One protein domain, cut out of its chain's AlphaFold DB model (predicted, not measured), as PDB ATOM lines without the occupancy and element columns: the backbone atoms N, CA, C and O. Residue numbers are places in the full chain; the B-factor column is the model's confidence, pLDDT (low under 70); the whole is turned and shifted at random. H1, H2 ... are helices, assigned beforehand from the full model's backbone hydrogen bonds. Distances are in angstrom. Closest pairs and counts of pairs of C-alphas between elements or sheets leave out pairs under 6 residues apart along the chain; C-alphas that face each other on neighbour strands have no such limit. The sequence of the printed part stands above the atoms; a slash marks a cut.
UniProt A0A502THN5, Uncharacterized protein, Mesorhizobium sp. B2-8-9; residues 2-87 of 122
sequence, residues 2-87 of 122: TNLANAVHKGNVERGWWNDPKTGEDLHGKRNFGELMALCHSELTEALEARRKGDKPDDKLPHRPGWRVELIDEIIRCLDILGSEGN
ATOM      1  N   THR A   2     202.985 233.423 200.072       96.00
ATOM      2  CA  THR A   2     202.823 233.358 201.547       96.00
ATOM      3  C   THR A   2     202.410 231.979 202.073       96.00
ATOM      4  O   THR A   2     203.126 231.397 202.875       96.00
ATOM      5  N   ASN A   3     201.312 231.401 201.568       96.31
ATOM      6  CA  ASN A   3     200.849 230.084 202.032       96.31
ATOM      7  C   ASN A   3     201.864 228.965 201.765       96.31
ATOM      8  O   ASN A   3     201.958 228.023 202.544       96.31
ATOM      9  N   LEU A   4     202.618 229.070 200.668       97.31
ATOM     10  CA  LEU A   4     203.652 228.098 200.331       97.31
ATOM     11  C   LEU A   4     204.853 228.228 201.278       97.31
ATOM     12  O   LEU A   4     205.318 227.212 201.777       97.31
ATOM     13  N   ALA A   5     205.298 229.455 201.566       97.81
ATOM     14  CA  ALA A   5     206.352 229.723 202.543       97.81
ATOM     15  C   ALA A   5     205.969 229.186 203.931       97.81
ATOM     16  O   ALA A   5     206.715 228.404 204.509       97.81
ATOM     17  N   ASN A   6     204.749 229.476 204.396       96.50
ATOM     18  CA  ASN A   6     204.223 228.949 205.662       96.50
ATOM     19  C   ASN A   6     204.194 227.418 205.700       96.50
ATOM     20  O   ASN A   6     204.563 226.814 206.704       96.50
ATOM     21  N   ALA A   7     203.754 226.776 204.616       97.69
ATOM     22  CA  ALA A   7     203.699 225.319 204.546       97.69
ATOM     23  C   ALA A   7     205.099 224.683 204.556       97.69
ATOM     24  O   ALA A   7     205.311 223.691 205.252       97.69
ATOM     25  N   VAL A   8     206.048 225.258 203.808       98.31
ATOM     26  CA  VAL A   8     207.446 224.808 203.785       98.31
ATOM     27  C   VAL A   8     208.080 224.967 205.162       98.31
ATOM     28  O   VAL A   8     208.609 223.992 205.695       98.31
ATOM     29  N   HIS A   9     207.965 226.157 205.753       97.81
ATOM     30  CA  HIS A   9     208.541 226.451 207.057       97.81
ATOM     31  C   HIS A   9     207.986 225.524 208.139       97.81
ATOM     32  O   HIS A   9     208.749 224.836 208.816       97.81
ATOM     33  N   LYS A  10     206.656 225.382 208.214       97.44
ATOM     34  CA  LYS A  10     206.008 224.436 209.130       97.44
ATOM     35  C   LYS A  10     206.566 223.017 208.982       97.44
ATOM     36  O   LYS A  10     206.913 222.391 209.979       97.44
ATOM     37  N   GLY A  11     206.687 222.518 207.751       98.31
ATOM     38  CA  GLY A  11     207.229 221.181 207.504       98.31
ATOM     39  C   GLY A  11     208.693 221.028 207.931       98.31
ATOM     40  O   GLY A  11     209.102 219.946 208.345       98.31
ATOM     41  N   ASN A  12     209.494 222.091 207.860       97.94
ATOM     42  CA  ASN A  12     210.889 222.071 208.301       97.94
ATOM     43  C   ASN A  12     211.025 222.168 209.825       97.94
ATOM     44  O   ASN A  12     211.874 221.482 210.397       97.94
ATOM     45  N   VAL A  13     210.158 222.935 210.491       97.25
ATOM     46  CA  VAL A  13     210.032 222.929 211.957       97.25
ATOM     47  C   VAL A  13     209.663 221.526 212.451       97.25
ATOM     48  O   VAL A  13     210.329 220.996 213.332       97.25
ATOM     49  N   GLU A  14     208.684 220.864 211.824       97.56
ATOM     50  CA  GLU A  14     208.284 219.486 212.166       97.56
ATOM     51  C   GLU A  14     209.419 218.459 211.979       97.56
ATOM     52  O   GLU A  14     209.460 217.443 212.672       97.56
ATOM     53  N   ARG A  15     210.368 218.726 211.072       96.94
ATOM     54  CA  ARG A  15     211.581 217.912 210.857       96.94
ATOM     55  C   ARG A  15     212.735 218.276 211.798       96.94
ATOM     56  O   ARG A  15     213.802 217.675 211.693       96.94
ATOM     57  N   GLY A  16     212.549 219.257 212.682       96.69
ATOM     58  CA  GLY A  16     213.547 219.703 213.652       96.69
ATOM     59  C   GLY A  16     214.629 220.623 213.084       96.69
ATOM     60  O   GLY A  16     215.654 220.813 213.726       96.69
ATOM     61  N   TRP A  17     214.444 221.214 211.895       96.50
ATOM     62  CA  TRP A  17     215.453 222.105 211.287       96.50
ATOM     63  C   TRP A  17     215.617 223.436 212.028       96.50
ATOM     64  O   TRP A  17     216.609 224.139 211.834       96.50
ATOM     65  N   TRP A  18     214.633 223.773 212.857       97.06
ATOM     66  CA  TRP A  18     214.601 224.961 213.704       97.06
ATOM     67  C   TRP A  18     214.815 224.624 215.181       97.06
ATOM     68  O   TRP A  18     214.593 225.466 216.043       97.06
ATOM     69  N   ASN A  19     215.289 223.410 215.472       97.06
ATOM     70  CA  ASN A  19     215.680 222.989 216.807       97.06
ATOM     71  C   ASN A  19     217.179 222.694 216.844       97.06
ATOM     72  O   ASN A  19     217.748 222.180 215.879       97.06
ATOM     73  N   ASP A  20     217.826 222.977 217.970       96.06
ATOM     74  CA  ASP A  20     219.176 222.484 218.209       96.06
ATOM     75  C   ASP A  20     219.137 220.943 218.244       96.06
ATOM     76  O   ASP A  20     218.386 220.361 219.033       96.06
ATOM     77  N   PRO A  21     219.930 220.244 217.416       93.75
ATOM     78  CA  PRO A  21     219.842 218.790 217.297       93.75
ATOM     79  C   PRO A  21     220.337 218.037 218.542       93.75
ATOM     80  O   PRO A  21     220.104 216.835 218.656       93.75
ATOM     81  N   LYS A  22     221.047 218.701 219.461       95.62
ATOM     82  CA  LYS A  22     221.550 218.116 220.710       95.62
ATOM     83  C   LYS A  22     220.630 218.418 221.886       95.62
ATOM     84  O   LYS A  22     220.416 217.539 222.716       95.62
ATOM     85  N   THR A  23     220.140 219.650 221.991       96.75
ATOM     86  CA  THR A  23     219.368 220.113 223.158       96.75
ATOM     87  C   THR A  23     217.861 220.131 222.912       96.75
ATOM     88  O   THR A  23     217.094 220.148 223.872       96.75
ATOM     89  N   GLY A  24     217.426 220.118 221.649       95.88
ATOM     90  CA  GLY A  24     216.035 220.327 221.249       95.88
ATOM     91  C   GLY A  24     215.573 221.781 221.376       95.88
ATOM     92  O   GLY A  24     214.397 222.063 221.146       95.88
ATOM     93  N   GLU A  25     216.469 222.702 221.748       97.19
ATOM     94  CA  GLU A  25     216.143 224.112 221.947       97.19
ATOM     95  C   GLU A  25     215.564 224.728 220.674       97.19
ATOM     96  O   GLU A  25     216.093 224.527 219.587       97.19
ATOM     97  N   ASP A  26     214.497 225.507 220.828       96.38
ATOM     98  CA  ASP A  26     213.928 226.287 219.738       96.38
ATOM     99  C   ASP A  26     214.877 227.422 219.306       96.38
ATOM    100  O   ASP A  26     215.306 228.239 220.134       96.38
ATOM    101  N   LEU A  27     215.203 227.459 218.012       96.12
ATOM    102  CA  LEU A  27     216.159 228.379 217.403       96.12
ATOM    103  C   LEU A  27     215.515 229.588 216.707       96.12
ATOM    104  O   LEU A  27     216.255 230.411 216.156       96.12
ATOM    105  N   HIS A  28     214.185 229.737 216.716       94.62
ATOM    106  CA  HIS A  28     213.541 230.970 216.240       94.62
ATOM    107  C   HIS A  28     214.151 232.200 216.948       94.62
ATOM    108  O   HIS A  28     214.423 232.175 218.153       94.62
ATOM    109  N   GLY A  29     214.520 233.219 216.166       92.31
ATOM    110  CA  GLY A  29     215.184 234.438 216.639       92.31
ATOM    111  C   GLY A  29     216.650 234.272 217.053       92.31
ATOM    112  O   GLY A  29     217.310 235.251 217.397       92.31
ATOM    113  N   LYS A  30     217.187 233.043 217.018       94.62
ATOM    114  CA  LYS A  30     218.552 232.710 217.469       94.62
ATOM    115  C   LYS A  30     219.469 232.243 216.345       94.62
ATOM    116  O   LYS A  30     220.689 232.284 216.504       94.62
ATOM    117  N   ARG A  31     218.917 231.780 215.217       93.94
ATOM    118  CA  ARG A  31     219.724 231.344 214.066       93.94
ATOM    119  C   ARG A  31     220.530 232.505 213.489       93.94
ATOM    120  O   ARG A  31     220.031 233.619 213.339       93.94
ATOM    121  N   ASN A  32     221.772 232.228 213.099       94.31
ATOM    122  CA  ASN A  32     222.593 233.206 212.403       94.31
ATOM    123  C   ASN A  32     222.090 233.387 210.962       94.31
ATOM    124  O   ASN A  32     222.053 232.438 210.178       94.31
ATOM    125  N   PHE A  33     221.740 234.618 210.588       94.25
ATOM    126  CA  PHE A  33     221.232 234.903 209.244       94.25
ATOM    127  C   PHE A  33     222.252 234.585 208.136       94.25
ATOM    128  O   PHE A  33     221.882 234.104 207.071       94.25
ATOM    129  N   GLY A  34     223.549 234.789 208.390       97.25
ATOM    130  CA  GLY A  34     224.611 234.437 207.446       97.25
ATOM    131  C   GLY A  34     224.699 232.933 207.178       97.25
ATOM    132  O   GLY A  34     224.908 232.534 206.036       97.25
ATOM    133  N   GLU A  35     224.476 232.095 208.192       96.56
ATOM    134  CA  GLU A  35     224.408 230.637 208.023       96.56
ATOM    135  C   GLU A  35     223.187 230.216 207.196       96.56
ATOM    136  O   GLU A  35     223.314 229.385 206.298       96.56
ATOM    137  N   LEU A  36     222.021 230.826 207.441       96.75
ATOM    138  CA  LEU A  36     220.819 230.603 206.629       96.75
ATOM    139  C   LEU A  36     221.060 230.967 205.156       96.75
ATOM    140  O   LEU A  36     220.701 230.204 204.257       96.75
ATOM    141  N   MET A  37     221.730 232.094 204.905       97.94
ATOM    142  CA  MET A  37     222.115 232.482 203.551       97.94
ATOM    143  C   MET A  37     223.124 231.508 202.938       97.94
ATOM    144  O   MET A  37     222.970 231.125 201.781       97.94
ATOM    145  N   ALA A  38     224.122 231.053 203.697       98.31
ATOM    146  CA  ALA A  38     225.110 230.092 203.209       98.31
ATOM    147  C   ALA A  38     224.471 228.763 202.763       98.31
ATOM    148  O   ALA A  38     224.907 228.202 201.759       98.31
ATOM    149  N   LEU A  39     223.407 228.306 203.437       97.88
ATOM    150  CA  LEU A  39     222.626 227.142 203.002       97.88
ATOM    151  C   LEU A  39     221.953 227.371 201.643       97.88
ATOM    152  O   LEU A  39     221.959 226.483 200.805       97.88
ATOM    153  N   CYS A  40     221.416 228.562 201.370       98.31
ATOM    154  CA  CYS A  40     220.856 228.860 200.044       98.31
ATOM    155  C   CYS A  40     221.948 228.813 198.959       98.31
ATOM    156  O   CYS A  40     221.759 228.263 197.875       98.31
ATOM    157  N   HIS A  41     223.123 229.368 199.268       98.31
ATOM    158  CA  HIS A  41     224.265 229.376 198.353       98.31
ATOM    159  C   HIS A  41     224.796 227.969 198.044       98.31
ATOM    160  O   HIS A  41     225.265 227.739 196.922       98.31
ATOM    161  N   SER A  42     224.748 227.035 199.003       98.19
ATOM    162  CA  SER A  42     225.165 225.655 198.744       98.19
ATOM    163  C   SER A  42     224.250 224.986 197.723       98.19
ATOM    164  O   SER A  42     224.774 224.471 196.738       98.19
ATOM    165  N   GLU A  43     222.923 225.114 197.850       97.88
ATOM    166  CA  GLU A  43     221.978 224.513 196.887       97.88
ATOM    167  C   GLU A  43     222.165 225.090 195.462       97.88
ATOM    168  O   GLU A  43     222.175 224.358 194.470       97.88
ATOM    169  N   LEU A  44     222.432 226.402 195.325       97.88
ATOM    170  CA  LEU A  44     222.771 227.006 194.019       97.88
ATOM    171  C   LEU A  44     224.047 226.419 193.409       97.88
ATOM    172  O   LEU A  44     224.149 226.251 192.189       97.88
ATOM    173  N   THR A  45     225.040 226.135 194.250       97.62
ATOM    174  CA  THR A  45     226.303 225.540 193.807       97.62
ATOM    175  C   THR A  45     226.098 224.085 193.386       97.62
ATOM    176  O   THR A  45     226.673 223.663 192.382       97.62
ATOM    177  N   GLU A  46     225.232 223.340 194.075       96.06
ATOM    178  CA  GLU A  46     224.833 221.980 193.691       96.06
ATOM    179  C   GLU A  46     224.088 221.971 192.349       96.06
ATOM    180  O   GLU A  46     224.432 221.187 191.457       96.06
ATOM    181  N   ALA A  47     223.175 222.922 192.123       96.19
ATOM    182  CA  ALA A  47     222.500 223.086 190.837       96.19
ATOM    183  C   ALA A  47     223.488 223.369 189.688       96.19
ATOM    184  O   ALA A  47     223.396 222.765 188.611       96.19
ATOM    185  N   LEU A  48     224.468 224.251 189.915       95.94
ATOM    186  CA  LEU A  48     225.536 224.527 188.950       95.94
ATOM    187  C   LEU A  48     226.386 223.280 188.675       95.94
ATOM    188  O   LEU A  48     226.729 223.001 187.524       95.94
ATOM    189  N   GLU A  49     226.728 222.521 189.710       95.56
ATOM    190  CA  GLU A  49     227.539 221.317 189.576       95.56
ATOM    191  C   GLU A  49     226.796 220.202 188.824       95.56
ATOM    192  O   GLU A  49     227.365 219.573 187.926       95.56
ATOM    193  N   ALA A  50     225.504 220.008 189.096       94.44
ATOM    194  CA  ALA A  50     224.655 219.092 188.338       94.44
ATOM    195  C   ALA A  50     224.589 219.483 186.850       94.44
ATOM    196  O   ALA A  50     224.703 218.624 185.968       94.44
ATOM    197  N   ARG A  51     224.492 220.789 186.557       93.69
ATOM    198  CA  ARG A  51     224.512 221.321 185.185       93.69
ATOM    199  C   ARG A  51     225.855 221.070 184.492       93.69
ATOM    200  O   ARG A  51     225.883 220.636 183.341       93.69
ATOM    201  N   ARG A  52     226.976 221.273 185.193       94.75
ATOM    202  CA  ARG A  52     228.341 220.997 184.692       94.75
ATOM    203  C   ARG A  52     228.584 219.516 184.401       94.75
ATOM    204  O   ARG A  52     229.350 219.190 183.499       94.75
ATOM    205  N   LYS A  53     227.915 218.621 185.129       90.50
ATOM    206  CA  LYS A  53     227.994 217.161 184.956       90.50
ATOM    207  C   LYS A  53     227.081 216.605 183.852       90.50
ATOM    208  O   LYS A  53     226.984 215.384 183.718       90.50
ATOM    209  N   GLY A  54     226.463 217.473 183.048       86.75
ATOM    210  CA  GLY A  54     225.700 217.087 181.859       86.75
ATOM    211  C   GLY A  54     224.242 216.720 182.132       86.75
ATOM    212  O   GLY A  54     223.715 215.849 181.449       86.75
ATOM    213  N   ASP A  55     223.601 217.359 183.116       81.75
ATOM    214  CA  ASP A  55     222.179 217.167 183.454       81.75
ATOM    215  C   ASP A  55     221.803 215.712 183.765       81.75
ATOM    216  O   ASP A  55     220.739 215.226 183.372       81.75
ATOM    217  N   LYS A  56     222.674 215.000 184.487       89.44
ATOM    218  CA  LYS A  56     222.347 213.654 184.965       89.44
ATOM    219  C   LYS A  56     221.057 213.673 185.804       89.44
ATOM    220  O   LYS A  56     220.748 214.700 186.423       89.44
ATOM    221  N   PRO A  57     220.300 212.563 185.815       93.62
ATOM    222  CA  PRO A  57     219.178 212.413 186.727       93.62
ATOM    223  C   PRO A  57     219.595 212.640 188.180       93.62
ATOM    224  O   PRO A  57     220.723 212.325 188.550       93.62
ATOM    225  N   ASP A  58     218.681 213.198 188.965       95.75
ATOM    226  CA  ASP A  58     218.877 213.438 190.390       95.75
ATOM    227  C   ASP A  58     218.881 212.137 191.210       95.75
ATOM    228  O   ASP A  58     218.115 211.219 190.912       95.75
ATOM    229  N   ASP A  59     219.671 212.069 192.281       92.00
ATOM    230  CA  ASP A  59     219.712 210.882 193.147       92.00
ATOM    231  C   ASP A  59     218.435 210.739 194.002       92.00
ATOM    232  O   ASP A  59     217.986 209.623 194.279       92.00
ATOM    233  N   LYS A  60     217.818 211.862 194.401       90.31
ATOM    234  CA  LYS A  60     216.600 211.929 195.226       90.31
ATOM    235  C   LYS A  60     215.351 211.737 194.352       90.31
ATOM    236  O   LYS A  60     214.390 211.081 194.761       90.31
ATOM    237  N   LEU A  61     215.361 212.278 193.128       96.69
ATOM    238  CA  LEU A  61     214.286 212.197 192.129       96.69
ATOM    239  C   LEU A  61     214.803 211.721 190.749       96.69
ATOM    240  O   LEU A  61     214.845 212.514 189.803       96.69
ATOM    241  N   PRO A  62     215.061 210.409 190.551       96.62
ATOM    242  CA  PRO A  62     215.736 209.865 189.354       96.62
ATOM    243  C   PRO A  62     215.029 210.058 188.007       96.62
ATOM    244  O   PRO A  62     215.555 209.703 186.957       96.62
ATOM    245  N   HIS A  63     213.814 210.597 188.008       96.44
ATOM    246  CA  HIS A  63     213.042 210.920 186.809       96.44
ATOM    247  C   HIS A  63     213.126 212.412 186.434       96.44
ATOM    248  O   HIS A  63     212.443 212.859 185.510       96.44
ATOM    249  N   ARG A  64     213.919 213.209 187.160       96.62
ATOM    250  CA  ARG A  64     214.106 214.647 186.946       96.62
ATOM    251  C   ARG A  64     215.590 214.966 186.729       96.62
ATOM    252  O   ARG A  64     216.439 214.280 187.290       96.62
ATOM    253  N   PRO A  65     215.922 216.009 185.948       95.94
ATOM    254  CA  PRO A  65     217.296 216.501 185.859       95.94
ATOM    255  C   PRO A  65     217.770 217.055 187.210       95.94
ATOM    256  O   PRO A  65     217.070 217.895 187.779       95.94
ATOM    257  N   GLY A  66     218.965 216.661 187.666       95.81
ATOM    258  CA  GLY A  66     219.536 217.070 188.961       95.81
ATOM    259  C   GLY A  66     219.538 218.578 189.186       95.81
ATOM    260  O   GLY A  66     219.018 219.059 190.182       95.81
ATOM    261  N   TRP A  67     219.982 219.360 188.196       96.44
ATOM    262  CA  TRP A  67     220.052 220.821 188.344       96.44
ATOM    263  C   TRP A  67     218.694 221.472 188.641       96.44
ATOM    264  O   TRP A  67     218.644 222.520 189.279       96.44
ATOM    265  N   ARG A  68     217.584 220.878 188.170       96.81
ATOM    266  CA  ARG A  68     216.240 221.383 188.476       96.81
ATOM    267  C   ARG A  68     215.834 221.039 189.894       96.81
ATOM    268  O   ARG A  68     215.138 221.845 190.493       96.81
ATOM    269  N   VAL A  69     216.210 219.861 190.383       97.31
ATOM    270  CA  VAL A  69     215.906 219.439 191.752       97.31
ATOM    271  C   VAL A  69     216.649 220.336 192.732       97.31
ATOM    272  O   VAL A  69     216.000 220.948 193.568       97.31
ATOM    273  N   GLU A  70     217.947 220.556 192.527       97.50
ATOM    274  CA  GLU A  70     218.737 221.417 193.418       97.50
ATOM    275  C   GLU A  70     218.317 222.896 193.357       97.50
ATOM    276  O   GLU A  70     218.314 223.598 194.365       97.50
ATOM    277  N   LEU A  71     217.851 223.385 192.199       97.06
ATOM    278  CA  LEU A  71     217.251 224.723 192.127       97.06
ATOM    279  C   LEU A  71     215.923 224.810 192.902       97.06
ATOM    280  O   LEU A  71     215.589 225.865 193.430       97.06
ATOM    281  N   ILE A  72     215.147 223.724 192.971       97.81
ATOM    282  CA  ILE A  72     213.963 223.674 193.839       97.81
ATOM    283  C   ILE A  72     214.374 223.592 195.315       97.81
ATOM    284  O   ILE A  72     213.715 224.232 196.135       97.81
ATOM    285  N   ASP A  73     215.449 222.878 195.658       97.75
ATOM    286  CA  ASP A  73     215.973 222.834 197.030       97.75
ATOM    287  C   ASP A  73     216.396 224.240 197.497       97.75
ATOM    288  O   ASP A  73     216.027 224.652 198.600       97.75
ATOM    289  N   GLU A  74     217.021 225.052 196.634       98.25
ATOM    290  CA  GLU A  74     217.273 226.474 196.920       98.25
ATOM    291  C   GLU A  74     215.985 227.264 197.190       98.25
ATOM    292  O   GLU A  74     215.891 227.984 198.188       98.25
ATOM    293  N   ILE A  75     214.960 227.097 196.349       98.31
ATOM    294  CA  ILE A  75     213.666 227.766 196.541       98.31
ATOM    295  C   ILE A  75     213.048 227.356 197.882       98.31
ATOM    296  O   ILE A  75     212.469 228.196 198.571       98.31
ATOM    297  N   ILE A  76     213.179 226.090 198.286       98.38
ATOM    298  CA  ILE A  76     212.725 225.602 199.593       98.38
ATOM    299  C   ILE A  76     213.479 226.304 200.728       98.38
ATOM    300  O   ILE A  76     212.832 226.705 201.697       98.38
ATOM    301  N   ARG A  77     214.800 226.518 200.618       98.19
ATOM    302  CA  ARG A  77     215.571 227.295 201.612       98.19
ATOM    303  C   ARG A  77     215.056 228.726 201.729       98.19
ATOM    304  O   ARG A  77     214.777 229.184 202.834       98.19
ATOM    305  N   CYS A  78     214.860 229.405 200.602       97.88
ATOM    306  CA  CYS A  78     214.318 230.762 200.579       97.88
ATOM    307  C   CYS A  78     212.905 230.830 201.184       97.88
ATOM    308  O   CYS A  78     212.605 231.733 201.963       97.88
ATOM    309  N   LEU A  79     212.039 229.868 200.860       98.00
ATOM    310  CA  LEU A  79     210.679 229.793 201.398       98.00
ATOM    311  C   LEU A  79     210.643 229.480 202.897       98.00
ATOM    312  O   LEU A  79     209.772 230.009 203.578       98.00
ATOM    313  N   ASP A  80     211.564 228.661 203.411       98.00
ATOM    314  CA  ASP A  80     211.705 228.398 204.849       98.00
ATOM    315  C   ASP A  80     212.085 229.672 205.611       98.00
ATOM    316  O   ASP A  80     211.454 230.005 206.608       98.00
ATOM    317  N   ILE A  81     213.057 230.433 205.095       96.56
ATOM    318  CA  ILE A  81     213.465 231.719 205.681       96.56
ATOM    319  C   ILE A  81     212.297 232.712 205.650       96.56
ATOM    320  O   ILE A  81     211.965 233.303 206.673       96.56
ATOM    321  N   LEU A  82     211.638 232.871 204.499       96.31
ATOM    322  CA  LEU A  82     210.502 233.786 204.337       96.31
ATOM    323  C   LEU A  82     209.271 233.380 205.157       96.31
ATOM    324  O   LEU A  82     208.469 234.234 205.512       96.31
ATOM    325  N   GLY A  83     209.084 232.082 205.393       95.88
ATOM    326  CA  GLY A  83     207.984 231.541 206.187       95.88
ATOM    327  C   GLY A  83     208.254 231.534 207.689       95.88
ATOM    328  O   GLY A  83     207.335 231.203 208.434       95.88
ATOM    329  N   SER A  84     209.477 231.874 208.110       93.31
ATOM    330  CA  SER A  84     209.867 231.971 209.517       93.31
ATOM    331  C   SER A  84     209.351 233.267 210.163       93.31
ATOM    332  O   SER A  84     208.229 233.706 209.900       93.31
ATOM    333  N   GLU A  85     210.129 233.888 211.047       82.06
ATOM    334  CA  GLU A  85     209.690 235.053 211.816       82.06
ATOM    335  C   GLU A  85     209.289 236.241 210.924       82.06
ATOM    336  O   GLU A  85     209.977 236.597 209.969       82.06
ATOM    337  N   GLY A  86     208.167 236.883 211.270       80.44
ATOM    338  CA  GLY A  86     207.707 238.119 210.630       80.44
ATOM    339  C   GLY A  86     206.861 237.947 209.365       80.44
ATOM    340  O   GLY A  86     206.469 238.955 208.786       80.44
ATOM    341  N   ASN A  87     206.511 236.729 208.933       82.00
ATOM    342  CA  ASN A  87     205.706 236.551 207.712       82.00
ATOM    343  C   ASN A  87     204.259 237.082 207.831       82.00
ATOM    344  O   ASN A  87     203.652 237.427 206.818       82.00
TER     345      ASN A  87
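What this domain is: This is residues 2 to 87 of the 122 residues of an uncharacterized protein of Mesorhizobium sp. B2-8-9 (UniProt A0A502THN5). The domain is a long helical hairpin, H2 and H3 side by side and running opposite ways, with a shorter helix, H1, set crosswise on the last part of H3 and clear of H2. Two long loops lie at opposite ends of the hairpin: residues 15 to 32 at the end where H2 begins and H3 ends, and residues 53 to 65 at the end where H2 turns over to H3. The printed part has 86 residues with three named helices, in the order H1, H2, H3, and no named strand; the class is all helix. It is only just compact, close to loose, with a radius of gyration of the C-alphas of 14.4 A, and its outline is elongated, 41 by 26 by 20 A.

Where its parts are: Start with the longest helix, H2, residues 33 to 52. Find C-alpha 33 at (221.232, 234.903, 209.244); from there H2 runs 29.1 A to C-alpha 52 at (228.341, 220.997, 184.692). Next look at H3, residues 66 to 83, which measures 25.3 A from first to last C-alpha and ends at C-alpha 83 at (207.984, 231.541, 206.187). Then go back to the first printed residue, Thr 2, where H1 begins; it holds residues 2 to 14 and is 18.3 A long.

How they stand to each other: Look first at H2 and H3, a helical hairpin. They touch, and their closest C-alphas, those of Ala 47 and Trp 67, are 4.2 A apart. Their lines stand at a shallow tilt of 15 degrees, opposite ways, and their centres are 9.3 A apart. From H3 go on to H1, which touches residues 76 to 83 of H3 alone. Their closest C-alphas are those of His 9 and Asp 80, 4.3 A apart. The lines of H1 and H3 are about perpendicular, at 86 degrees, with 12.1 A from centre to centre. H1 and H2 are apart. In H1, H2 and H3 every pair of O i and N i+4 is within hydrogen-bond range.

The domain as a whole: For the greatest distance, look at the C-alphas of Thr 23 and Gly 54, one in each loop; they are the two farthest apart, at 41.9 A. The first and last printed C-alphas, those of Thr 2 and Asn 87, are 7.5 A apart. Both links are long: 18 residues from H1 to H2 and 13 from H2 to H3. The printed part has no cut. In the B-factor column you will find a mean pLDDT of 95.5 for the printed part of this model, and no printed residue is under 70.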